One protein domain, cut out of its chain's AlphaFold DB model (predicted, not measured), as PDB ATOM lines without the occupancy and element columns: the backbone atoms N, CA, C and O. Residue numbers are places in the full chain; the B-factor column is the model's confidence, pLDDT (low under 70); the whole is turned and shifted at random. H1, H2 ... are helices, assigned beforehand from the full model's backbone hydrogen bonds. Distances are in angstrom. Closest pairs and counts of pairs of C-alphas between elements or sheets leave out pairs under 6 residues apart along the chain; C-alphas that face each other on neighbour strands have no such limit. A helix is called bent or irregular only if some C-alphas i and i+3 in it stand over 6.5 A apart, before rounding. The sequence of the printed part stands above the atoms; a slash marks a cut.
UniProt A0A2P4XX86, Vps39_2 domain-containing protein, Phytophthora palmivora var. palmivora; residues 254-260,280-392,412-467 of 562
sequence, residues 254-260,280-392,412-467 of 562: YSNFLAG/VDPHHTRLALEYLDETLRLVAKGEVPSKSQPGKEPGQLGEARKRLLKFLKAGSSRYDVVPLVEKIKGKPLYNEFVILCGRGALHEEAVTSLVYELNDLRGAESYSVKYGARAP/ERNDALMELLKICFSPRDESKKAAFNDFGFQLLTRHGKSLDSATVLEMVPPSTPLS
ATOM      1  N   TYR A 254     132.002 157.481 153.828       66.50
ATOM      2  CA  TYR A 254     132.531 157.266 155.172       66.50
ATOM      3  C   TYR A 254     131.767 158.106 156.201       66.50
ATOM      4  O   TYR A 254     131.458 157.623 157.290       66.50
ATOM      5  N   SER A 255     131.381 159.331 155.827       64.00
ATOM      6  CA  SER A 255     130.540 160.211 156.651       64.00
ATOM      7  C   SER A 255     129.191 159.555 156.974       64.00
ATOM      8  O   SER A 255     128.812 159.454 158.141       64.00
ATOM      9  N   ASN A 256     128.511 159.001 155.964       65.88
ATOM     10  CA  ASN A 256     127.263 158.253 156.156       65.88
ATOM     11  C   ASN A 256     127.466 156.953 156.943       65.88
ATOM     12  O   ASN A 256     126.613 156.554 157.729       65.88
ATOM     13  N   PHE A 257     128.600 156.282 156.751       66.94
ATOM     14  CA  PHE A 257     128.938 155.044 157.446       66.94
ATOM     15  C   PHE A 257     129.252 155.239 158.938       66.94
ATOM     16  O   PHE A 257     129.013 154.331 159.741       66.94
ATOM     17  N   LEU A 258     129.781 156.403 159.320       60.81
ATOM     18  CA  LEU A 258     129.937 156.793 160.720       60.81
ATOM     19  C   LEU A 258     128.631 157.305 161.336       60.81
ATOM     20  O   LEU A 258     128.431 157.097 162.528       60.81
ATOM     21  N   ALA A 259     127.768 157.951 160.547       51.62
ATOM     22  CA  ALA A 259     126.498 158.518 161.009       51.62
ATOM     23  C   ALA A 259     125.325 157.512 161.040       51.62
ATOM     24  O   ALA A 259     124.309 157.777 161.673       51.62
ATOM     25  N   GLY A 260     125.438 156.383 160.331       46.16
ATOM     26  CA  GLY A 260     124.306 155.524 159.955       46.16
ATOM     27  C   GLY A 260     123.995 154.306 160.832       46.16
ATOM     28  O   GLY A 260     123.241 153.462 160.364       46.16
ATOM     29  N   VAL A 280     144.281 145.192 176.511       84.88
ATOM     30  CA  VAL A 280     144.149 144.353 175.325       84.88
ATOM     31  C   VAL A 280     143.795 142.937 175.761       84.88
ATOM     32  O   VAL A 280     144.480 142.339 176.587       84.88
ATOM     33  N   ASP A 281     142.736 142.400 175.169       86.50
ATOM     34  CA  ASP A 281     142.340 141.011 175.308       86.50
ATOM     35  C   ASP A 281     142.867 140.205 174.097       86.50
ATOM     36  O   ASP A 281     142.495 140.467 172.938       86.50
ATOM     37  N   PRO A 282     143.736 139.199 174.323       88.25
ATOM     38  CA  PRO A 282     144.240 138.331 173.262       88.25
ATOM     39  C   PRO A 282     143.139 137.599 172.479       88.25
ATOM     40  O   PRO A 282     143.290 137.369 171.277       88.25
ATOM     41  N   HIS A 283     142.017 137.242 173.114       89.31
ATOM     42  CA  HIS A 283     140.889 136.578 172.459       89.31
ATOM     43  C   HIS A 283     140.134 137.522 171.528       89.31
ATOM     44  O   HIS A 283     139.769 137.107 170.426       89.31
ATOM     45  N   HIS A 284     139.975 138.794 171.908       91.81
ATOM     46  CA  HIS A 284     139.398 139.808 171.021       91.81
ATOM     47  C   HIS A 284     140.290 140.039 169.800       91.81
ATOM     48  O   HIS A 284     139.800 140.078 168.672       91.81
ATOM     49  N   THR A 285     141.604 140.136 170.016       92.69
ATOM     50  CA  THR A 285     142.588 140.288 168.933       92.69
ATOM     51  C   THR A 285     142.527 139.112 167.966       92.69
ATOM     52  O   THR A 285     142.456 139.295 166.750       92.69
ATOM     53  N   ARG A 286     142.478 137.886 168.497       91.44
ATOM     54  CA  ARG A 286     142.373 136.684 167.674       91.44
ATOM     55  C   ARG A 286     141.060 136.631 166.901       91.44
ATOM     56  O   ARG A 286     141.092 136.348 165.711       91.44
ATOM     57  N   LEU A 287     139.926 136.928 167.539       93.69
ATOM     58  CA  LEU A 287     138.625 136.943 166.867       93.69
ATOM     59  C   LEU A 287     138.589 137.968 165.723       93.69
ATOM     60  O   LEU A 287     138.139 137.639 164.627       93.69
ATOM     61  N   ALA A 288     139.135 139.169 165.938       94.44
ATOM     62  CA  ALA A 288     139.273 140.169 164.880       94.44
ATOM     63  C   ALA A 288     140.122 139.653 163.708       94.44
ATOM     64  O   ALA A 288     139.752 139.850 162.551       94.44
ATOM     65  N   LEU A 289     141.229 138.955 163.992       94.44
ATOM     66  CA  LEU A 289     142.074 138.350 162.959       94.44
ATOM     67  C   LEU A 289     141.336 137.262 162.167       94.44
ATOM     68  O   LEU A 289     141.499 137.222 160.951       94.44
ATOM     69  N   GLU A 290     140.503 136.437 162.810       93.88
ATOM     70  CA  GLU A 290     139.689 135.420 162.125       93.88
ATOM     71  C   GLU A 290     138.641 136.038 161.188       93.88
ATOM     72  O   GLU A 290     138.462 135.571 160.061       93.88
ATOM     73  N   TYR A 291     137.948 137.092 161.630       95.19
ATOM     74  CA  TYR A 291     136.996 137.817 160.784       95.19
ATOM     75  C   TYR A 291     137.692 138.530 159.621       95.19
ATOM     76  O   TYR A 291     137.176 138.560 158.499       95.19
ATOM     77  N   LEU A 292     138.880 139.086 159.873       95.25
ATOM     78  CA  LEU A 292     139.694 139.709 158.840       95.25
ATOM     79  C   LEU A 292     140.180 138.670 157.821       95.25
ATOM     80  O   LEU A 292     140.077 138.912 156.623       95.25
ATOM     81  N   ASP A 293     140.642 137.499 158.265       93.94
ATOM     82  CA  ASP A 293     141.059 136.403 157.384       93.94
ATOM     83  C   ASP A 293     139.924 135.883 156.510       93.94
ATOM     84  O   ASP A 293     140.112 135.681 155.308       93.94
ATOM     85  N   GLU A 294     138.737 135.688 157.084       94.00
ATOM     86  CA  GLU A 294     137.564 135.268 156.320       94.00
ATOM     87  C   GLU A 294     137.246 136.281 155.216       94.00
ATOM     88  O   GLU A 294     137.089 135.897 154.055       94.00
ATOM     89  N   THR A 295     137.217 137.568 155.572       94.19
ATOM     90  CA  THR A 295     136.918 138.665 154.647       94.19
ATOM     91  C   THR A 295     137.977 138.743 153.544       94.19
ATOM     92  O   THR A 295     137.645 138.738 152.361       94.19
ATOM     93  N   LEU A 296     139.265 138.725 153.898       94.25
ATOM     94  CA  LEU A 296     140.371 138.764 152.939       94.25
ATOM     95  C   LEU A 296     140.413 137.543 152.020       94.25
ATOM     96  O   LEU A 296     140.769 137.672 150.849       94.25
ATOM     97  N   ARG A 297     140.021 136.365 152.514       93.19
ATOM     98  CA  ARG A 297     139.904 135.158 151.693       93.19
ATOM     99  C   ARG A 297     138.805 135.298 150.641       93.19
ATOM    100  O   ARG A 297     138.992 134.826 149.524       93.19
ATOM    101  N   LEU A 298     137.671 135.911 150.980       92.88
ATOM    102  CA  LEU A 298     136.583 136.166 150.026       92.88
ATOM    103  C   LEU A 298     137.003 137.207 148.979       92.88
ATOM    104  O   LEU A 298     136.799 136.991 147.787       92.88
ATOM    105  N   VAL A 299     137.726 138.250 149.395       92.25
ATOM    106  CA  VAL A 299     138.333 139.216 148.464       92.25
ATOM    107  C   VAL A 299     139.320 138.538 147.511       92.25
ATOM    108  O   VAL A 299     139.285 138.762 146.304       92.25
ATOM    109  N   ALA A 300     140.168 137.639 148.018       91.75
ATOM    110  CA  ALA A 300     141.112 136.884 147.194       91.75
ATOM    111  C   ALA A 300     140.430 135.929 146.194       91.75
ATOM    112  O   ALA A 300     141.036 135.570 145.187       91.75
ATOM    113  N   LYS A 301     139.173 135.529 146.440       91.25
ATOM    114  CA  LYS A 301     138.359 134.749 145.490       91.25
ATOM    115  C   LYS A 301     137.758 135.594 144.360       91.25
ATOM    116  O   LYS A 301     137.140 135.024 143.465       91.25
ATOM    117  N   GLY A 302     137.949 136.913 144.382       87.06
ATOM    118  CA  GLY A 302     137.465 137.836 143.356       87.06
ATOM    119  C   GLY A 302     136.209 138.619 143.743       87.06
ATOM    120  O   GLY A 302     135.696 139.361 142.910       87.06
ATOM    121  N   GLU A 303     135.712 138.493 144.980       89.31
ATOM    122  CA  GLU A 303     134.654 139.379 145.484       89.31
ATOM    123  C   GLU A 303     135.241 140.784 145.727       89.31
ATOM    124  O   GLU A 303     136.324 140.920 146.296       89.31
ATOM    125  N   VAL A 304     134.560 141.838 145.264       88.31
ATOM    126  CA  VAL A 304     135.095 143.211 145.277       88.31
ATOM    127  C   VAL A 304     134.502 144.010 146.438       88.31
ATOM    128  O   VAL A 304     133.304 144.284 146.395       88.31
ATOM    129  N   PRO A 305     135.326 144.462 147.405       89.19
ATOM    130  CA  PRO A 305     134.893 145.339 148.484       89.19
ATOM    131  C   PRO A 305     134.288 146.659 147.996       89.19
ATOM    132  O   PRO A 305     134.953 147.470 147.346       89.19
ATOM    133  N   SER A 306     133.052 146.939 148.392       86.44
ATOM    134  CA  SER A 306     132.402 148.228 148.194       86.44
ATOM    135  C   SER A 306     133.099 149.301 149.025       86.44
ATOM    136  O   SER A 306     133.259 149.172 150.244       86.44
ATOM    137  N   LYS A 307     133.510 150.385 148.366       85.00
ATOM    138  CA  LYS A 307     134.039 151.578 149.038       85.00
ATOM    139  C   LYS A 307     132.924 152.375 149.709       85.00
ATOM    140  O   LYS A 307     133.146 152.925 150.783       85.00
ATOM    141  N   SER A 308     131.747 152.412 149.080       80.62
ATOM    142  CA  SER A 308     130.652 153.295 149.471       80.62
ATOM    143  C   SER A 308     129.670 152.693 150.473       80.62
ATOM    144  O   SER A 308     129.068 153.394 151.280       80.62
ATOM    145  N   GLN A 309     129.503 151.375 150.432       83.44
ATOM    146  CA  GLN A 309     128.560 150.654 151.281       83.44
ATOM    147  C   GLN A 309     129.238 149.428 151.904       83.44
ATOM    148  O   GLN A 309     128.918 148.289 151.546       83.44
ATOM    149  N   PRO A 310     130.207 149.637 152.811       85.31
ATOM    150  CA  PRO A 310     130.941 148.540 153.426       85.31
ATOM    151  C   PRO A 310     129.995 147.636 154.235       85.31
ATOM    152  O   PRO A 310     129.250 148.104 155.093       85.31
ATOM    153  N   GLY A 311     129.991 146.333 153.930       85.25
ATOM    154  CA  GLY A 311     129.155 145.337 154.618       85.25
ATOM    155  C   GLY A 311     127.697 145.242 154.143       85.25
ATOM    156  O   GLY A 311     126.951 144.430 154.681       85.25
ATOM    157  N   LYS A 312     127.273 146.021 153.135       86.44
ATOM    158  CA  LYS A 312     125.957 145.867 152.463       86.44
ATOM    159  C   LYS A 312     126.062 145.175 151.100       86.44
ATOM    160  O   LYS A 312     125.160 145.245 150.272       86.44
ATOM    161  N   GLU A 313     127.195 144.542 150.857       86.19
ATOM    162  CA  GLU A 313     127.487 143.853 149.609       86.19
ATOM    163  C   GLU A 313     126.677 142.554 149.533       86.19
ATOM    164  O   GLU A 313     126.446 141.912 150.557       86.19
ATOM    165  N   PRO A 314     126.222 142.135 148.346       84.50
ATOM    166  CA  PRO A 314     125.523 140.869 148.226       84.50
ATOM    167  C   PRO A 314     126.482 139.695 148.474       84.50
ATOM    168  O   PRO A 314     127.645 139.728 148.079       84.50
ATOM    169  N   GLY A 315     125.971 138.616 149.070       89.56
ATOM    170  CA  GLY A 315     126.698 137.351 149.199       89.56
ATOM    171  C   GLY A 315     127.487 137.192 150.499       89.56
ATOM    172  O   GLY A 315     127.167 137.785 151.529       89.56
ATOM    173  N   GLN A 316     128.495 136.316 150.465       89.81
ATOM    174  CA  GLN A 316     129.253 135.935 151.660       89.81
ATOM    175  C   GLN A 316     130.175 137.061 152.137       89.81
ATOM    176  O   GLN A 316     130.324 137.226 153.350       89.81
ATOM    177  N   LEU A 317     130.752 137.856 151.221       91.94
ATOM    178  CA  LEU A 317     131.606 138.989 151.586       91.94
ATOM    179  C   LEU A 317     130.853 140.027 152.413       91.94
ATOM    180  O   LEU A 317     131.368 140.438 153.449       91.94
ATOM    181  N   GLY A 318     129.641 140.417 152.011       91.25
ATOM    182  CA  GLY A 318     128.860 141.408 152.752       91.25
ATOM    183  C   GLY A 318     128.578 140.977 154.186       91.25
ATOM    184  O   GLY A 318     128.844 141.734 155.114       91.25
ATOM    185  N   GLU A 319     128.144 139.731 154.384       91.56
ATOM    186  CA  GLU A 319     127.881 139.183 155.718       91.56
ATOM    187  C   GLU A 319     129.153 139.067 156.572       91.56
ATOM    188  O   GLU A 319     129.147 139.448 157.746       91.56
ATOM    189  N   ALA A 320     130.261 138.570 156.006       92.62
ATOM    190  CA  ALA A 320     131.539 138.473 156.717       92.62
ATOM    191  C   ALA A 320     132.072 139.859 157.109       92.62
ATOM    192  O   ALA A 320     132.434 140.098 158.264       92.62
ATOM    193  N   ARG A 321     132.029 140.803 156.168       93.56
ATOM    194  CA  ARG A 321     132.472 142.178 156.367       93.56
ATOM    195  C   ARG A 321     131.581 142.930 157.352       93.56
ATOM    196  O   ARG A 321     132.092 143.649 158.200       93.56
ATOM    197  N   LYS A 322     130.262 142.716 157.324       93.31
ATOM    198  CA  LYS A 322     129.325 143.274 158.309       93.31
ATOM    199  C   LYS A 322     129.648 142.802 159.726       93.31
ATOM    200  O   LYS A 322     129.661 143.622 160.642       93.31
ATOM    201  N   ARG A 323     129.956 141.511 159.915       93.44
ATOM    202  CA  ARG A 323     130.406 140.981 161.219       93.44
ATOM    203  C   ARG A 323     131.721 141.616 161.665       93.44
ATOM    204  O   ARG A 323     131.802 142.075 162.803       93.44
ATOM    205  N   LEU A 324     132.709 141.694 160.768       94.62
ATOM    206  CA  LEU A 324     133.995 142.342 161.040       94.62
ATOM    207  C   LEU A 324     133.792 143.797 161.478       94.62
ATOM    208  O   LEU A 324     134.258 144.189 162.542       94.62
ATOM    209  N   LEU A 325     133.052 144.583 160.698       92.81
ATOM    210  CA  LEU A 325     132.788 145.993 160.982       92.81
ATOM    211  C   LEU A 325     132.042 146.187 162.295       92.81
ATOM    212  O   LEU A 325     132.437 147.041 163.086       92.81
ATOM    213  N   LYS A 326     131.017 145.370 162.561       92.25
ATOM    214  CA  LYS A 326     130.301 145.390 163.840       92.25
ATOM    215  C   LYS A 326     131.262 145.158 165.008       92.25
ATOM    216  O   LYS A 326     131.214 145.893 165.988       92.25
ATOM    217  N   PHE A 327     132.167 144.186 164.890       92.94
ATOM    218  CA  PHE A 327     133.147 143.897 165.936       92.94
ATOM    219  C   PHE A 327     134.201 145.004 166.093       92.94
ATOM    220  O   PHE A 327     134.520 145.369 167.220       92.94
ATOM    221  N   LEU A 328     134.717 145.575 165.000       91.69
ATOM    222  CA  LEU A 328     135.714 146.655 165.050       91.69
ATOM    223  C   LEU A 328     135.139 147.971 165.607       91.69
ATOM    224  O   LEU A 328     135.831 148.712 166.304       91.69
ATOM    225  N   LYS A 329     133.870 148.269 165.305       89.00
ATOM    226  CA  LYS A 329     133.181 149.465 165.810       89.00
ATOM    227  C   LYS A 329     132.792 149.352 167.285       89.00
ATOM    228  O   LYS A 329     132.758 150.380 167.958       89.00
ATOM    229  N   ALA A 330     132.502 148.148 167.780       87.88
ATOM    230  CA  ALA A 330     131.986 147.954 169.133       87.88
ATOM    231  C   ALA A 330     132.927 148.528 170.211       87.88
ATOM    232  O   ALA A 330     134.139 148.282 170.212       87.88
ATOM    233  N   GLY A 331     132.364 149.283 171.161       81.06
ATOM    234  CA  GLY A 331     133.115 149.870 172.277       81.06
ATOM    235  C   GLY A 331     133.737 148.812 173.194       81.06
ATOM    236  O   GLY A 331     134.860 148.982 173.671       81.06
ATOM    237  N   SER A 332     133.055 147.674 173.346       83.19
ATOM    238  CA  SER A 332     133.487 146.511 174.129       83.19
ATOM    239  C   SER A 332     134.667 145.742 173.520       83.19
ATOM    240  O   SER A 332     135.270 144.899 174.188       83.19
ATOM    241  N   SER A 333     135.052 146.033 172.276       86.62
ATOM    242  CA  SER A 333     136.126 145.324 171.588       86.62
ATOM    243  C   SER A 333     137.519 145.810 172.004       86.62
ATOM    244  O   SER A 333     137.982 146.884 171.606       86.62
ATOM    245  N   ARG A 334     138.224 144.979 172.782       88.38
ATOM    246  CA  ARG A 334     139.571 145.235 173.319       88.38
ATOM    247  C   ARG A 334     140.681 144.523 172.533       88.38
ATOM    248  O   ARG A 334     141.483 143.802 173.111       88.38
ATOM    249  N   TYR A 335     140.709 144.661 171.213       91.50
ATOM    250  CA  TYR A 335     141.755 144.047 170.381       91.50
ATOM    251  C   TYR A 335     143.022 144.911 170.279       91.50
ATOM    252  O   TYR A 335     142.953 146.137 170.388       91.50
ATOM    253  N   ASP A 336     144.158 144.270 170.000       90.94
ATOM    254  CA  ASP A 336     145.388 144.935 169.571       90.94
ATOM    255  C   ASP A 336     145.255 145.410 168.119       90.94
ATOM    256  O   ASP A 336     144.888 144.648 167.220       90.94
ATOM    257  N   VAL A 337     145.548 146.686 167.895       91.81
ATOM    258  CA  VAL A 337     145.420 147.347 166.595       91.81
ATOM    259  C   VAL A 337     146.595 147.001 165.678       91.81
ATOM    260  O   VAL A 337     146.389 146.837 164.475       91.81
ATOM    261  N   VAL A 338     147.805 146.854 166.225       91.81
ATOM    262  CA  VAL A 338     149.049 146.688 165.451       91.81
ATOM    263  C   VAL A 338     148.989 145.505 164.468       91.81
ATOM    264  O   VAL A 338     149.126 145.740 163.263       91.81
ATOM    265  N   PRO A 339     148.695 144.259 164.897       94.12
ATOM    266  CA  PRO A 339     148.678 143.114 163.984       94.12
ATOM    267  C   PRO A 339     147.560 143.201 162.936       94.12
ATOM    268  O   PRO A 339     147.695 142.674 161.831       94.12
ATOM    269  N   LEU A 340     146.445 143.865 163.256       94.69
ATOM    270  CA  LEU A 340     145.334 144.055 162.321       94.69
ATOM    271  C   LEU A 340     145.697 145.068 161.230       94.69
ATOM    272  O   LEU A 340     145.421 144.828 160.054       94.69
ATOM    273  N   VAL A 341     146.351 146.171 161.609       93.69
ATOM    274  CA  VAL A 341     146.824 147.214 160.687       93.69
ATOM    275  C   VAL A 341     147.868 146.662 159.723       93.69
ATOM    276  O   VAL A 341     147.735 146.844 158.514       93.69
ATOM    277  N   GLU A 342     148.874 145.937 160.217       93.62
ATOM    278  CA  GLU A 342     149.900 145.324 159.361       93.62
ATOM    279  C   GLU A 342     149.289 144.364 158.339       93.62
ATOM    280  O   GLU A 342     149.674 144.348 157.170       93.62
ATOM    281  N   LYS A 343     148.286 143.593 158.767       94.38
ATOM    282  CA  LYS A 343     147.625 142.604 157.921       94.38
ATOM    283  C   LYS A 343     146.724 143.222 156.860       94.38
ATOM    284  O   LYS A 343     146.578 142.637 155.788       94.38
ATOM    285  N   ILE A 344     146.096 144.360 157.143       94.69
ATOM    286  CA  ILE A 344     145.151 145.001 156.221       94.69
ATOM    287  C   ILE A 344     145.820 146.020 155.286       94.69
ATOM    288  O   ILE A 344     145.271 146.325 154.226       94.69
ATOM    289  N   LYS A 345     147.006 146.531 155.645       91.38
ATOM    290  CA  LYS A 345     147.736 147.542 154.869       91.38
ATOM    291  C   LYS A 345     147.937 147.092 153.416       91.38
ATOM    292  O   LYS A 345     148.402 145.988 153.143       91.38
ATOM    293  N   GLY A 346     147.563 147.959 152.472       87.12
ATOM    294  CA  GLY A 346     147.663 147.696 151.030       87.12
ATOM    295  C   GLY A 346     146.580 146.776 150.450       87.12
ATOM    296  O   GLY A 346     146.666 146.403 149.284       87.12
ATOM    297  N   LYS A 347     145.562 146.397 151.233       92.38
ATOM    298  CA  LYS A 347     144.415 145.598 150.771       92.38
ATOM    299  C   LYS A 347     143.184 146.495 150.571       92.38
ATOM    300  O   LYS A 347     143.087 147.532 151.224       92.38
ATOM    301  N   PRO A 348     142.206 146.108 149.727       90.31
ATOM    302  CA  PRO A 348     141.043 146.943 149.398       90.31
ATOM    303  C   PRO A 348     139.968 146.980 150.509       90.31
ATOM    304  O   PRO A 348     138.776 146.956 150.229       90.31
ATOM    305  N   LEU A 349     140.369 147.035 151.783       91.88
ATOM    306  CA  LEU A 349     139.494 147.142 152.959       91.88
ATOM    307  C   LEU A 349     139.743 148.474 153.686       91.88
ATOM    308  O   LEU A 349     140.150 148.525 154.845       91.88
ATOM    309  N   TYR A 350     139.553 149.575 152.959       91.56
ATOM    310  CA  TYR A 350     139.918 150.914 153.426       91.56
ATOM    311  C   TYR A 350     139.086 151.388 154.627       91.56
ATOM    312  O   TYR A 350     139.629 152.001 155.536       91.56
ATOM    313  N   ASN A 351     137.787 151.077 154.676       90.38
ATOM    314  CA  ASN A 351     136.919 151.491 155.787       90.38
ATOM    315  C   ASN A 351     137.339 150.826 157.108       90.38
ATOM    316  O   ASN A 351     137.439 151.483 158.142       90.38
ATOM    317  N   GLU A 352     137.639 149.529 157.058       92.81
ATOM    318  CA  GLU A 352     138.191 148.756 158.170       92.81
ATOM    319  C   GLU A 352     139.544 149.321 158.618       92.81
ATOM    320  O   GLU A 352     139.772 149.508 159.811       92.81
ATOM    321  N   PHE A 353     140.423 149.628 157.658       93.19
ATOM    322  CA  PHE A 353     141.737 150.212 157.921       93.19
ATOM    323  C   PHE A 353     141.624 151.554 158.645       93.19
ATOM    324  O   PHE A 353     142.272 151.749 159.669       93.19
ATOM    325  N   VAL A 354     140.742 152.443 158.186       91.75
ATOM    326  CA  VAL A 354     140.519 153.748 158.820       91.75
ATOM    327  C   VAL A 354     139.982 153.592 160.250       91.75
ATOM    328  O   VAL A 354     140.444 154.300 161.147       91.75
ATOM    329  N   ILE A 355     139.067 152.645 160.510       90.38
ATOM    330  CA  ILE A 355     138.592 152.354 161.879       90.38
ATOM    331  C   ILE A 355     139.757 151.917 162.776       90.38
ATOM    332  O   ILE A 355     139.900 152.416 163.895       90.38
ATOM    333  N   LEU A 356     140.594 150.994 162.293       91.62
ATOM    334  CA  LEU A 356     141.757 150.500 163.030       91.62
ATOM    335  C   LEU A 356     142.741 151.634 163.327       91.62
ATOM    336  O   LEU A 356     143.108 151.832 164.483       91.62
ATOM    337  N   CYS A 357     143.088 152.435 162.322       90.25
ATOM    338  CA  CYS A 357     143.955 153.596 162.478       90.25
ATOM    339  C   CYS A 357     143.390 154.626 163.471       90.25
ATOM    340  O   CYS A 357     144.142 155.180 164.265       90.25
ATOM    341  N   GLY A 358     142.069 154.845 163.493       87.75
ATOM    342  CA  GLY A 358     141.395 155.674 164.502       87.75
ATOM    343  C   GLY A 358     141.610 155.190 165.935       87.75
ATOM    344  O   GLY A 358     141.887 155.993 166.823       87.75
ATOM    345  N   ARG A 359     141.541 153.876 166.172       86.75
ATOM    346  CA  ARG A 359     141.808 153.297 167.502       86.75
ATOM    347  C   ARG A 359     143.296 153.251 167.852       86.75
ATOM    348  O   ARG A 359     143.628 153.312 169.030       86.75
ATOM    349  N   GLY A 360     144.164 153.130 166.850       86.69
ATOM    350  CA  GLY A 360     145.619 153.083 167.008       86.69
ATOM    351  C   GLY A 360     146.321 154.442 167.014       86.69
ATOM    352  O   GLY A 360     147.543 154.457 167.099       86.69
ATOM    353  N   ALA A 361     145.586 155.557 166.895       85.69
ATOM    354  CA  ALA A 361     146.135 156.909 166.716       85.69
ATOM    355  C   ALA A 361     147.096 157.045 165.509       85.69
ATOM    356  O   ALA A 361     148.014 157.859 165.505       85.69
ATOM    357  N   LEU A 362     146.871 156.249 164.458       90.19
ATOM    358  CA  LEU A 362     147.620 156.283 163.196       90.19
ATOM    359  C   LEU A 362     146.929 157.240 162.213       90.19
ATOM    360  O   LEU A 362     146.281 156.826 161.249       90.19
ATOM    361  N   HIS A 363     146.957 158.534 162.535       91.12
ATOM    362  CA  HIS A 363     146.155 159.538 161.831       91.12
ATOM    363  C   HIS A 363     146.641 159.813 160.403       91.12
ATOM    364  O   HIS A 363     145.812 160.013 159.516       91.12
ATOM    365  N   GLU A 364     147.950 159.759 160.153       91.19
ATOM    366  CA  GLU A 364     148.525 159.988 158.822       91.19
ATOM    367  C   GLU A 364     148.039 158.966 157.804       91.19
ATOM    368  O   GLU A 364     147.544 159.330 156.730       91.19
ATOM    369  N   GLU A 365     148.088 157.684 158.152       92.00
ATOM    370  CA  GLU A 365     147.636 156.632 157.259       92.00
ATOM    371  C   GLU A 365     146.117 156.658 157.055       92.00
ATOM    372  O   GLU A 365     145.649 156.443 155.933       92.00
ATOM    373  N   ALA A 366     145.343 156.965 158.102       92.31
ATOM    374  CA  ALA A 366     143.889 157.084 158.006       92.31
ATOM    375  C   ALA A 366     143.464 158.214 157.067       92.31
ATOM    376  O   ALA A 366     142.677 157.987 156.144       92.31
ATOM    377  N   VAL A 367     143.987 159.423 157.288       92.81
ATOM    378  CA  VAL A 367     143.633 160.604 156.494       92.81
ATOM    379  C   VAL A 367     144.104 160.416 155.052       92.81
ATOM    380  O   VAL A 367     143.326 160.636 154.125       92.81
ATOM    381  N   THR A 368     145.320 159.902 154.839       92.75
ATOM    382  CA  THR A 368     145.820 159.566 153.496       92.75
ATOM    383  C   THR A 368     144.890 158.581 152.784       92.75
ATOM    384  O   THR A 368     144.544 158.793 151.620       92.75
ATOM    385  N   SER A 369     144.438 157.526 153.474       91.69
ATOM    386  CA  SER A 369     143.511 156.545 152.901       91.69
ATOM    387  C   SER A 369     142.138 157.151 152.589       91.69
ATOM    388  O   SER A 369     141.564 156.845 151.544       91.69
ATOM    389  N   LEU A 370     141.591 158.011 153.451       91.25
ATOM    390  CA  LEU A 370     140.300 158.668 153.205       91.25
ATOM    391  C   LEU A 370     140.365 159.593 151.986       91.25
ATOM    392  O   LEU A 370     139.505 159.536 151.106       91.25
ATOM    393  N   VAL A 371     141.418 160.404 151.898       91.00
ATOM    394  CA  VAL A 371     141.548 161.415 150.848       91.00
ATOM    395  C   VAL A 371     141.911 160.800 149.497       91.00
ATOM    396  O   VAL A 371     141.287 161.139 148.492       91.00
ATOM    397  N   TYR A 372     142.891 159.893 149.441       89.88
ATOM    398  CA  TYR A 372     143.399 159.378 148.164       89.88
ATOM    399  C   TYR A 372     142.735 158.074 147.709       89.88
ATOM    400  O   TYR A 372     142.494 157.912 146.514       89.88
ATOM    401  N   GLU A 373     142.399 157.159 148.623       89.69
ATOM    402  CA  GLU A 373     141.841 155.848 148.249       89.69
ATOM    403  C   GLU A 373     140.310 155.854 148.192       89.69
ATOM    404  O   GLU A 373     139.705 155.198 147.331       89.69
ATOM    405  N   LEU A 374     139.674 156.590 149.111       87.81
ATOM    406  CA  LEU A 374     138.218 156.718 149.200       87.81
ATOM    407  C   LEU A 374     137.676 157.992 148.536       87.81
ATOM    408  O   LEU A 374     136.485 158.015 148.230       87.81
ATOM    409  N   ASN A 375     138.524 158.989 148.248       87.94
ATOM    410  CA  ASN A 375     138.134 160.299 147.703       87.94
ATOM    411  C   ASN A 375     137.032 160.979 148.548       87.94
ATOM    412  O   ASN A 375     136.077 161.533 148.001       87.94
ATOM    413  N   ASP A 376     137.170 160.902 149.879       87.75
ATOM    414  CA  ASP A 376     136.204 161.401 150.867       87.75
ATOM    415  C   ASP A 376     136.841 162.447 151.806       87.75
ATOM    416  O   ASP A 376     137.362 162.130 152.880       87.75
ATOM    417  N   LEU A 377     136.812 163.722 151.395       89.12
ATOM    418  CA  LEU A 377     137.319 164.847 152.198       89.12
ATOM    419  C   LEU A 377     136.450 165.112 153.439       89.12
ATOM    420  O   LEU A 377     136.978 165.391 154.516       89.12
ATOM    421  N   ARG A 378     135.122 164.978 153.315       89.06
ATOM    422  CA  ARG A 378     134.183 165.157 154.437       89.06
ATOM    423  C   ARG A 378     134.315 164.036 155.469       89.06
ATOM    424  O   ARG A 378     134.235 164.276 156.674       89.06
ATOM    425  N   GLY A 379     134.581 162.819 155.009       87.75
ATOM    426  CA  GLY A 379     134.881 161.661 155.839       87.75
ATOM    427  C   GLY A 379     136.204 161.817 156.580       87.75
ATOM    428  O   GLY A 379     136.270 161.484 157.763       87.75
ATOM    429  N   ALA A 380     137.230 162.384 155.933       91.75
ATOM    430  CA  ALA A 380     138.494 162.745 156.577       91.75
ATOM    431  C   ALA A 380     138.308 163.790 157.681       91.75
ATOM    432  O   ALA A 380     138.856 163.638 158.776       91.75
ATOM    433  N   GLU A 381     137.485 164.810 157.443       91.00
ATOM    434  CA  GLU A 381     137.121 165.782 158.471       91.00
ATOM    435  C   GLU A 381     136.379 165.115 159.642       91.00
ATOM    436  O   GLU A 381     136.772 165.278 160.797       91.00
ATOM    437  N   SER A 382     135.357 164.305 159.351       89.62
ATOM    438  CA  SER A 382     134.568 163.591 160.368       89.62
ATOM    439  C   SER A 382     135.430 162.638 161.204       89.62
ATOM    440  O   SER A 382     135.296 162.577 162.427       89.62
ATOM    441  N   TYR A 383     136.358 161.921 160.562       90.50
ATOM    442  CA  TYR A 383     137.369 161.109 161.236       90.50
ATOM    443  C   TYR A 383     138.236 161.961 162.166       90.50
ATOM    444  O   TYR A 383     138.446 161.586 163.319       90.50
ATOM    445  N   SER A 384     138.716 163.105 161.677       90.69
ATOM    446  CA  SER A 384     139.641 163.961 162.416       90.69
ATOM    447  C   SER A 384     138.988 164.566 163.653       90.69
ATOM    448  O   SER A 384     139.581 164.562 164.726       90.69
ATOM    449  N   VAL A 385     137.731 164.998 163.554       88.44
ATOM    450  CA  VAL A 385     136.961 165.463 164.717       88.44
ATOM    451  C   VAL A 385     136.757 164.333 165.732       88.44
ATOM    452  O   VAL A 385     136.929 164.551 166.927       88.44
ATOM    453  N   LYS A 386     136.446 163.114 165.270       85.69
ATOM    454  CA  LYS A 386     136.156 161.969 166.148       85.69
ATOM    455  C   LYS A 386     137.389 161.395 166.852       85.69
ATOM    456  O   LYS A 386     137.301 161.007 168.013       85.69
ATOM    457  N   TYR A 387     138.505 161.262 166.141       84.81
ATOM    458  CA  TYR A 387     139.690 160.550 166.633       84.81
ATOM    459  C   TYR A 387     140.886 161.458 166.898       84.81
ATOM    460  O   TYR A 387     141.775 161.056 167.637       84.81
ATOM    461  N   GLY A 388     140.930 162.656 166.319       80.25
ATOM    462  CA  GLY A 388     142.135 163.477 166.316       80.25
ATOM    463  C   GLY A 388     142.418 164.238 167.608       80.25
ATOM    464  O   GLY A 388     143.570 164.562 167.850       80.25
ATOM    465  N   ALA A 389     141.417 164.486 168.459       71.81
ATOM    466  CA  ALA A 389     141.630 165.062 169.796       71.81
ATOM    467  C   ALA A 389     142.071 164.014 170.838       71.81
ATOM    468  O   ALA A 389     142.373 164.349 171.983       71.81
ATOM    469  N   ARG A 390     142.088 162.726 170.466       62.59
ATOM    470  CA  ARG A 390     142.439 161.645 171.384       62.59
ATOM    471  C   ARG A 390     143.947 161.673 171.611       62.59
ATOM    472  O   ARG A 390     144.711 161.448 170.679       62.59
ATOM    473  N   ALA A 391     144.367 161.932 172.849       49.91
ATOM    474  CA  ALA A 391     145.782 161.923 173.202       49.91
ATOM    475  C   ALA A 391     146.431 160.592 172.771       49.91
ATOM    476  O   ALA A 391     145.829 159.531 172.993       49.91
ATOM    477  N   PRO A 392     147.643 160.614 172.183       43.78
ATOM    478  CA  PRO A 392     148.367 159.391 171.898       43.78
ATOM    479  C   PRO A 392     148.522 158.623 173.208       43.78
ATOM    480  O   PRO A 392     149.081 159.124 174.187       43.78
ATOM    481  N   GLU A 412     144.658 170.604 173.465       57.84
ATOM    482  CA  GLU A 412     143.874 169.716 172.598       57.84
ATOM    483  C   GLU A 412     144.224 169.980 171.127       57.84
ATOM    484  O   GLU A 412     143.553 170.712 170.404       57.84
ATOM    485  N   ARG A 413     145.360 169.439 170.698       73.94
ATOM    486  CA  ARG A 413     145.872 169.523 169.345       73.94
ATOM    487  C   ARG A 413     145.261 168.361 168.609       73.94
ATOM    488  O   ARG A 413     145.479 167.207 168.962       73.94
ATOM    489  N   ASN A 414     144.472 168.686 167.598       86.44
ATOM    490  CA  ASN A 414     143.885 167.675 166.754       86.44
ATOM    491  C   ASN A 414     144.888 167.253 165.670       86.44
ATOM    492  O   ASN A 414     144.937 167.849 164.591       86.44
ATOM    493  N   ASP A 415     145.702 166.235 165.958       86.88
ATOM    494  CA  ASP A 415     146.778 165.783 165.061       86.88
ATOM    495  C   ASP A 415     146.237 165.294 163.705       86.88
ATOM    496  O   ASP A 415     146.854 165.515 162.663       86.88
ATOM    497  N   ALA A 416     145.041 164.699 163.689       90.38
ATOM    498  CA  ALA A 416     144.386 164.268 162.456       90.38
ATOM    499  C   ALA A 416     143.948 165.448 161.570       90.38
ATOM    500  O   ALA A 416     144.158 165.412 160.357       90.38
ATOM    501  N   LEU A 417     143.395 166.518 162.159       91.12
ATOM    502  CA  LEU A 417     143.049 167.735 161.419       91.12
ATOM    503  C   LEU A 417     144.303 168.414 160.869       91.12
ATOM    504  O   LEU A 417     144.283 168.907 159.743       91.12
ATOM    505  N   MET A 418     145.397 168.418 161.634       90.94
ATOM    506  CA  MET A 418     146.680 168.940 161.163       90.94
ATOM    507  C   MET A 418     147.175 168.174 159.935       90.94
ATOM    508  O   MET A 418     147.635 168.786 158.974       90.94
ATOM    509  N   GLU A 419     147.040 166.851 159.928       91.62
ATOM    510  CA  GLU A 419     147.432 166.016 158.794       91.62
ATOM    511  C   GLU A 419     146.537 166.225 157.565       91.62
ATOM    512  O   GLU A 419     147.018 166.335 156.436       91.62
ATOM    513  N   LEU A 420     145.231 166.397 157.779       92.56
ATOM    514  CA  LEU A 420     144.302 166.768 156.716       92.56
ATOM    515  C   LEU A 420     144.647 168.137 156.112       92.56
ATOM    516  O   LEU A 420     144.663 168.275 154.890       92.56
ATOM    517  N   LEU A 421     144.998 169.127 156.938       92.25
ATOM    518  CA  LEU A 421     145.429 170.445 156.464       92.25
ATOM    519  C   LEU A 421     146.721 170.378 155.644       92.25
ATOM    520  O   LEU A 421     146.805 171.044 154.610       92.25
ATOM    521  N   LYS A 422     147.699 169.554 156.045       92.06
ATOM    522  CA  LYS A 422     148.911 169.321 155.239       92.06
ATOM    523  C   LYS A 422     148.556 168.815 153.847       92.06
ATOM    524  O   LYS A 422     149.047 169.354 152.858       92.06
ATOM    525  N   ILE A 423     147.665 167.826 153.760       91.88
ATOM    526  CA  ILE A 423     147.212 167.263 152.482       91.88
ATOM    527  C   ILE A 423     146.439 168.302 151.652       91.88
ATOM    528  O   ILE A 423     146.600 168.352 150.432       91.88
ATOM    529  N   CYS A 424     145.637 169.157 152.292       90.88
ATOM    530  CA  CYS A 424     144.893 170.230 151.629       90.88
ATOM    531  C   CYS A 424     145.794 171.319 151.027       90.88
ATOM    532  O   CYS A 424     145.568 171.742 149.893       90.88
ATOM    533  N   PHE A 425     146.816 171.770 151.761       89.50
ATOM    534  CA  PHE A 425     147.726 172.829 151.305       89.50
ATOM    535  C   PHE A 425     148.878 172.304 150.431       89.50
ATOM    536  O   PHE A 425     149.439 173.063 149.640       89.50
ATOM    537  N   SER A 426     149.206 171.010 150.522       87.69
ATOM    538  CA  SER A 426     150.234 170.331 149.715       87.69
ATOM    539  C   SER A 426     149.714 169.029 149.073       87.69
ATOM    540  O   SER A 426     150.170 167.934 149.417       87.69
ATOM    541  N   PRO A 427     148.758 169.107 148.128       85.38
ATOM    542  CA  PRO A 427     148.194 167.923 147.490       85.38
ATOM    543  C   PRO A 427     149.181 167.272 146.509       85.38
ATOM    544  O   PRO A 427     149.879 167.956 145.768       85.38
ATOM    545  N   ARG A 428     149.184 165.930 146.444       83.81
ATOM    546  CA  ARG A 428     149.983 165.150 145.471       83.81
ATOM    547  C   ARG A 428     149.617 165.422 144.008       83.81
ATOM    548  O   ARG A 428     150.455 165.249 143.130       83.81
ATOM    549  N   ASP A 429     148.363 165.790 143.756       82.31
ATOM    550  CA  ASP A 429     147.832 166.078 142.423       82.31
ATOM    551  C   ASP A 429     147.571 167.581 142.283       82.31
ATOM    552  O   ASP A 429     146.642 168.127 142.889       82.31
ATOM    553  N   GLU A 430     148.383 168.247 141.460       80.88
ATOM    554  CA  GLU A 430     148.259 169.681 141.172       80.88
ATOM    555  C   GLU A 430     146.900 170.033 140.540       80.88
ATOM    556  O   GLU A 430     146.401 171.142 140.734       80.88
ATOM    557  N   SER A 431     146.238 169.086 139.866       82.44
ATOM    558  CA  SER A 431     144.933 169.307 139.227       82.44
ATOM    559  C   SER A 431     143.823 169.579 140.247       82.44
ATOM    560  O   SER A 431     142.895 170.339 139.975       82.44
ATOM    561  N   LYS A 432     143.915 168.982 141.444       84.25
ATOM    562  CA  LYS A 432     142.920 169.128 142.525       84.25
ATOM    563  C   LYS A 432     143.276 170.229 143.525       84.25
ATOM    564  O   LYS A 432     142.544 170.450 144.491       84.25
ATOM    565  N   LYS A 433     144.378 170.945 143.297       85.00
ATOM    566  CA  LYS A 433     144.960 171.884 144.258       85.00
ATOM    567  C   LYS A 433     144.035 173.018 144.661       85.00
ATOM    568  O   LYS A 433     143.983 173.347 145.839       85.00
ATOM    569  N   ALA A 434     143.292 173.600 143.723       85.94
ATOM    570  CA  ALA A 434     142.362 174.683 144.040       85.94
ATOM    571  C   ALA A 434     141.274 174.219 145.025       85.94
ATOM    572  O   ALA A 434     141.125 174.797 146.096       85.94
ATOM    573  N   ALA A 435     140.604 173.107 144.713       87.56
ATOM    574  CA  ALA A 435     139.524 172.578 145.541       87.56
ATOM    575  C   ALA A 435     140.012 172.090 146.919       87.56
ATOM    576  O   ALA A 435     139.334 172.295 147.923       87.56
ATOM    577  N   PHE A 436     141.209 171.497 146.988       89.88
ATOM    578  CA  PHE A 436     141.825 171.083 148.253       89.88
ATOM    579  C   PHE A 436     142.192 172.282 149.135       89.88
ATOM    580  O   PHE A 436     141.932 172.249 150.336       89.88
ATOM    581  N   ASN A 437     142.735 173.353 148.547       89.62
ATOM    582  CA  ASN A 437     143.016 174.594 149.270       89.62
ATOM    583  C   ASN A 437     141.730 175.239 149.794       89.62
ATOM    584  O   ASN A 437     141.685 175.648 150.951       89.62
ATOM    585  N   ASP A 438     140.680 175.311 148.971       90.06
ATOM    586  CA  ASP A 438     139.396 175.876 149.388       90.06
ATOM    587  C   ASP A 438     138.778 175.073 150.542       90.06
ATOM    588  O   ASP A 438     138.341 175.666 151.529       90.06
ATOM    589  N   PHE A 439     138.844 173.737 150.492       91.12
ATOM    590  CA  PHE A 439     138.450 172.886 151.618       91.12
ATOM    591  C   PHE A 439     139.327 173.124 152.862       91.12
ATOM    592  O   PHE A 439     138.806 173.249 153.968       91.12
ATOM    593  N   GLY A 440     140.644 173.282 152.695       92.19
ATOM    594  CA  GLY A 440     141.563 173.641 153.780       92.19
ATOM    595  C   GLY A 440     141.170 174.945 154.484       92.19
ATOM    596  O   GLY A 440     141.127 174.997 155.711       92.19
ATOM    597  N   PHE A 441     140.792 175.985 153.735       92.06
ATOM    598  CA  PHE A 441     140.302 177.238 154.324       92.06
ATOM    599  C   PHE A 441     138.953 177.076 155.041       92.06
ATOM    600  O   PHE A 441     138.734 177.697 156.088       92.06
ATOM    601  N   GLN A 442     138.063 176.219 154.534       92.25
ATOM    602  CA  GLN A 442     136.817 175.872 155.227       92.25
ATOM    603  C   GLN A 442     137.096 175.151 156.554       92.25
ATOM    604  O   GLN A 442     136.461 175.466 157.562       92.25
ATOM    605  N   LEU A 443     138.086 174.250 156.594       91.94
ATOM    606  CA  LEU A 443     138.524 173.585 157.826       91.94
ATOM    607  C   LEU A 443     139.079 174.581 158.847       91.94
ATOM    608  O   LEU A 443     138.691 174.518 160.012       91.94
ATOM    609  N   LEU A 444     139.921 175.533 158.425       91.19
ATOM    610  CA  LEU A 444     140.420 176.597 159.309       91.19
ATOM    611  C   LEU A 444     139.278 177.439 159.893       91.19
ATOM    612  O   LEU A 444     139.315 177.814 161.064       91.19
ATOM    613  N   THR A 445     138.250 177.704 159.088       91.44
ATOM    614  CA  THR A 445     137.060 178.452 159.511       91.44
ATOM    615  C   THR A 445     136.187 177.651 160.480       91.44
ATOM    616  O   THR A 445     135.596 178.229 161.380       91.44
ATOM    617  N   ARG A 446     136.090 176.325 160.341       91.19
ATOM    618  CA  ARG A 446     135.235 175.485 161.203       91.19
ATOM    619  C   ARG A 446     135.919 175.050 162.498       91.19
ATOM    620  O   ARG A 446     135.275 175.005 163.542       91.19
ATOM    621  N   HIS A 447     137.213 174.740 162.429       89.12
ATOM    622  CA  HIS A 447     137.969 174.084 163.503       89.12
ATOM    623  C   HIS A 447     139.135 174.920 164.027       89.12
ATOM    624  O   HIS A 447     140.022 174.393 164.684       89.12
ATOM    625  N   GLY A 448     139.146 176.234 163.787       85.94
ATOM    626  CA  GLY A 448     140.266 177.111 164.155       85.94
ATOM    627  C   GLY A 448     140.712 177.037 165.624       85.94
ATOM    628  O   GLY A 448     141.863 177.337 165.925       85.94
ATOM    629  N   LYS A 449     139.827 176.610 166.534       86.44
ATOM    630  CA  LYS A 449     140.102 176.476 167.973       86.44
ATOM    631  C   LYS A 449     140.949 175.246 168.329       86.44
ATOM    632  O   LYS A 449     141.752 175.333 169.245       86.44
ATOM    633  N   SER A 450     140.792 174.130 167.614       83.62
ATOM    634  CA  SER A 450     141.453 172.842 167.909       83.62
ATOM    635  C   SER A 450     142.770 172.635 167.147       83.62
ATOM    636  O   SER A 450     143.350 171.546 167.148       83.62
ATOM    637  N   LEU A 451     143.240 173.682 166.467       85.88
ATOM    638  CA  LEU A 451     144.426 173.669 165.622       85.88
ATOM    639  C   LEU A 451     145.580 174.424 166.274       85.88
ATOM    640  O   LEU A 451     145.393 175.473 166.894       85.88
ATOM    641  N   ASP A 452     146.803 173.943 166.051       84.69
ATOM    642  CA  ASP A 452     147.992 174.704 166.420       84.69
ATOM    643  C   ASP A 452     148.184 175.881 165.462       84.69
ATOM    644  O   ASP A 452     148.598 175.715 164.312       84.69
ATOM    645  N   SER A 453     147.906 177.088 165.953       85.62
ATOM    646  CA  SER A 453     147.968 178.296 165.138       85.62
ATOM    647  C   SER A 453     149.353 178.551 164.544       85.62
ATOM    648  O   SER A 453     149.432 179.048 163.426       85.62
ATOM    649  N   ALA A 454     150.435 178.207 165.249       86.19
ATOM    650  CA  ALA A 454     151.787 178.438 164.743       86.19
ATOM    651  C   ALA A 454     152.084 177.529 163.543       86.19
ATOM    652  O   ALA A 454     152.450 178.007 162.472       86.19
ATOM    653  N   THR A 455     151.833 176.228 163.694       87.38
ATOM    654  CA  THR A 455     152.053 175.248 162.625       87.38
ATOM    655  C   THR A 455     151.109 175.469 161.446       87.38
ATOM    656  O   THR A 455     151.522 175.316 160.302       87.38
ATOM    657  N   VAL A 456     149.858 175.884 161.682       89.31
ATOM    658  CA  VAL A 456     148.938 176.260 160.594       89.31
ATOM    659  C   VAL A 456     149.525 177.380 159.737       89.31
ATOM    660  O   VAL A 456     149.527 177.260 158.515       89.31
ATOM    661  N   LEU A 457     150.060 178.439 160.349       87.94
ATOM    662  CA  LEU A 457     150.629 179.569 159.607       87.94
ATOM    663  C   LEU A 457     151.872 179.189 158.792       87.94
ATOM    664  O   LEU A 457     152.094 179.778 157.738       87.94
ATOM    665  N   GLU A 458     152.648 178.201 159.241       89.88
ATOM    666  CA  GLU A 458     153.779 177.653 158.477       89.88
ATOM    667  C   GLU A 458     153.331 176.837 157.252       89.88
ATOM    668  O   GLU A 458     154.046 176.787 156.253       89.88
ATOM    669  N   MET A 459     152.152 176.204 157.313       88.44
ATOM    670  CA  MET A 459     151.608 175.376 156.228       88.44
ATOM    671  C   MET A 459     150.833 176.173 155.173       88.44
ATOM    672  O   MET A 459     150.712 175.723 154.032       88.44
ATOM    673  N   VAL A 460     150.273 177.331 155.538       88.94
ATOM    674  CA  VAL A 460     149.473 178.150 154.617       88.94
ATOM    675  C   VAL A 460     150.361 178.699 153.489       88.94
ATOM    676  O   VAL A 460     151.405 179.295 153.762       88.94
ATOM    677  N   PRO A 461     149.953 178.574 152.210       86.38
ATOM    678  CA  PRO A 461     150.725 179.110 151.096       86.38
ATOM    679  C   PRO A 461     150.963 180.624 151.234       86.38
ATOM    680  O   PRO A 461     150.007 181.362 151.497       86.38
ATOM    681  N   PRO A 462     152.182 181.135 150.974       83.75
ATOM    682  CA  PRO A 462     152.513 182.554 151.153       83.75
ATOM    683  C   PRO A 462     151.764 183.487 150.187       83.75
ATOM    684  O   PRO A 462     151.695 184.690 150.414       83.75
ATOM    685  N   SER A 463     151.180 182.944 149.115       83.19
ATOM    686  CA  SER A 463     150.314 183.673 148.180       83.19
ATOM    687  C   SER A 463     148.890 183.904 148.707       83.19
ATOM    688  O   SER A 463     148.083 184.535 148.023       83.19
ATOM    689  N   THR A 464     148.556 183.395 149.896       86.56
ATOM    690  CA  THR A 464     147.211 183.484 150.472       86.56
ATOM    691  C   THR A 464     146.900 184.909 150.945       86.56
ATOM    692  O   THR A 464     147.620 185.444 151.790       86.56
ATOM    693  N   PRO A 465     145.800 185.532 150.481       88.56
ATOM    694  CA  PRO A 465     145.354 186.817 151.006       88.56
ATOM    695  C   PRO A 465     144.961 186.724 152.484       88.56
ATOM    696  O   PRO A 465     144.222 185.821 152.877       88.56
ATOM    697  N   LEU A 466     145.366 187.714 153.285       87.44
ATOM    698  CA  LEU A 466     145.063 187.768 154.723       87.44
ATOM    699  C   LEU A 466     143.554 187.711 155.024       87.44
ATOM    700  O   LEU A 466     143.149 187.177 156.054       87.44
ATOM    701  N   SER A 467     142.712 188.206 154.111       89.19
ATOM    702  CA  SER A 467     141.251 188.162 154.242       89.19
ATOM    703  C   SER A 467     140.694 186.741 154.381       89.19
ATOM    704  O   SER A 467     139.716 186.561 155.100       89.19
TER     705      SER A 467
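Overview. This is residues 254 to 260, 280 to 392 and 412 to 467 of the 562 residues of the protein "Vps39_2 domain-containing protein" of Phytophthora palmivora var. palmivora (UniProt A0A2P4XX86). An elongated stack of helices, laid side by side for the most part across its length, runs from the helical hairpin H2 and H3 at one end to H9 and H10 at the other. Between these ends H5, H6, H7 and H8 form an up-and-down bundle, each running against the one before it; H4 packs between H2 and H5, and the short H1 packs on H7. The printed part has 176 residues, 116 of them in ten named helices, H1 to H10 in order along the chain, with no named strand: the class is all helix. The whole is compact, with a radius of gyration of the C-alphas of 17.5 A, and spans 54 by 34 by 27 A.

Arrangement. H2, residues 282 to 300, is the longest helix and forms a hairpin with H3, residues 316 to 329, at a shallow tilt of 31 degrees; their closest C-alphas, Tyr 291 and Leu 324, are 5.4 A apart. With residues 285 to 292 alone H2 touches H4, residues 337 to 344, closest at the C-alphas of Leu 289 and Leu 340, 6.6 A. H4 makes a hairpin with H5, residues 350 to 360, closest at C-alphas 337 and 360, 5.8 A. H5 and H6, residues 363 to 373, form a hairpin at a shallow tilt of 11 degrees, with C-alphas 354 and 366 closest at 4.8 A. H7, residues 377 to 387, touches H6 at C-alphas 367 and 380, 5.6 A, and H8, residues 415 to 425, at C-alphas 384 and 416, 4.8 A. H8 touches H9, residues 430 to 447, at C-alphas 424 and 436, 4.6 A, and H10, residues 453 to 459, at C-alphas 422 and 459, 6.7 A. H9 and H10 are apart. H1, residues 254 to 259, touches H7 at C-alphas 255 and 379, 4.6 A. Every O i to N i+4 pair is within hydrogen-bond range in each helix but H9, which has 12 of 14.

Along the chain. H2 is 26.3 A long from C-alpha 282 at (144.240, 138.331, 173.262). H9 is 25.0 A long, has a kink of 28 degrees near residue 437 and is irregular, with C-alphas 431 and 434 7.7 A apart. H3 is 20.0 A long. H10 ends at C-alpha 459, (151.608, 175.376, 156.228).

Size, cuts and confidence. The two C-alphas farthest apart, those of His 283 and Pro 465, are 54.8 A apart. Residues 261 to 279 and 393 to 411 are not printed; the gaps between C-alphas are 27.5 A and 11.3 A. The link from H2 to H3, residues 301 to 315, is long. Mean pLDDT of the printed part is 87.4, with residues 254 to 260, 390 to 392 and 412 under 70.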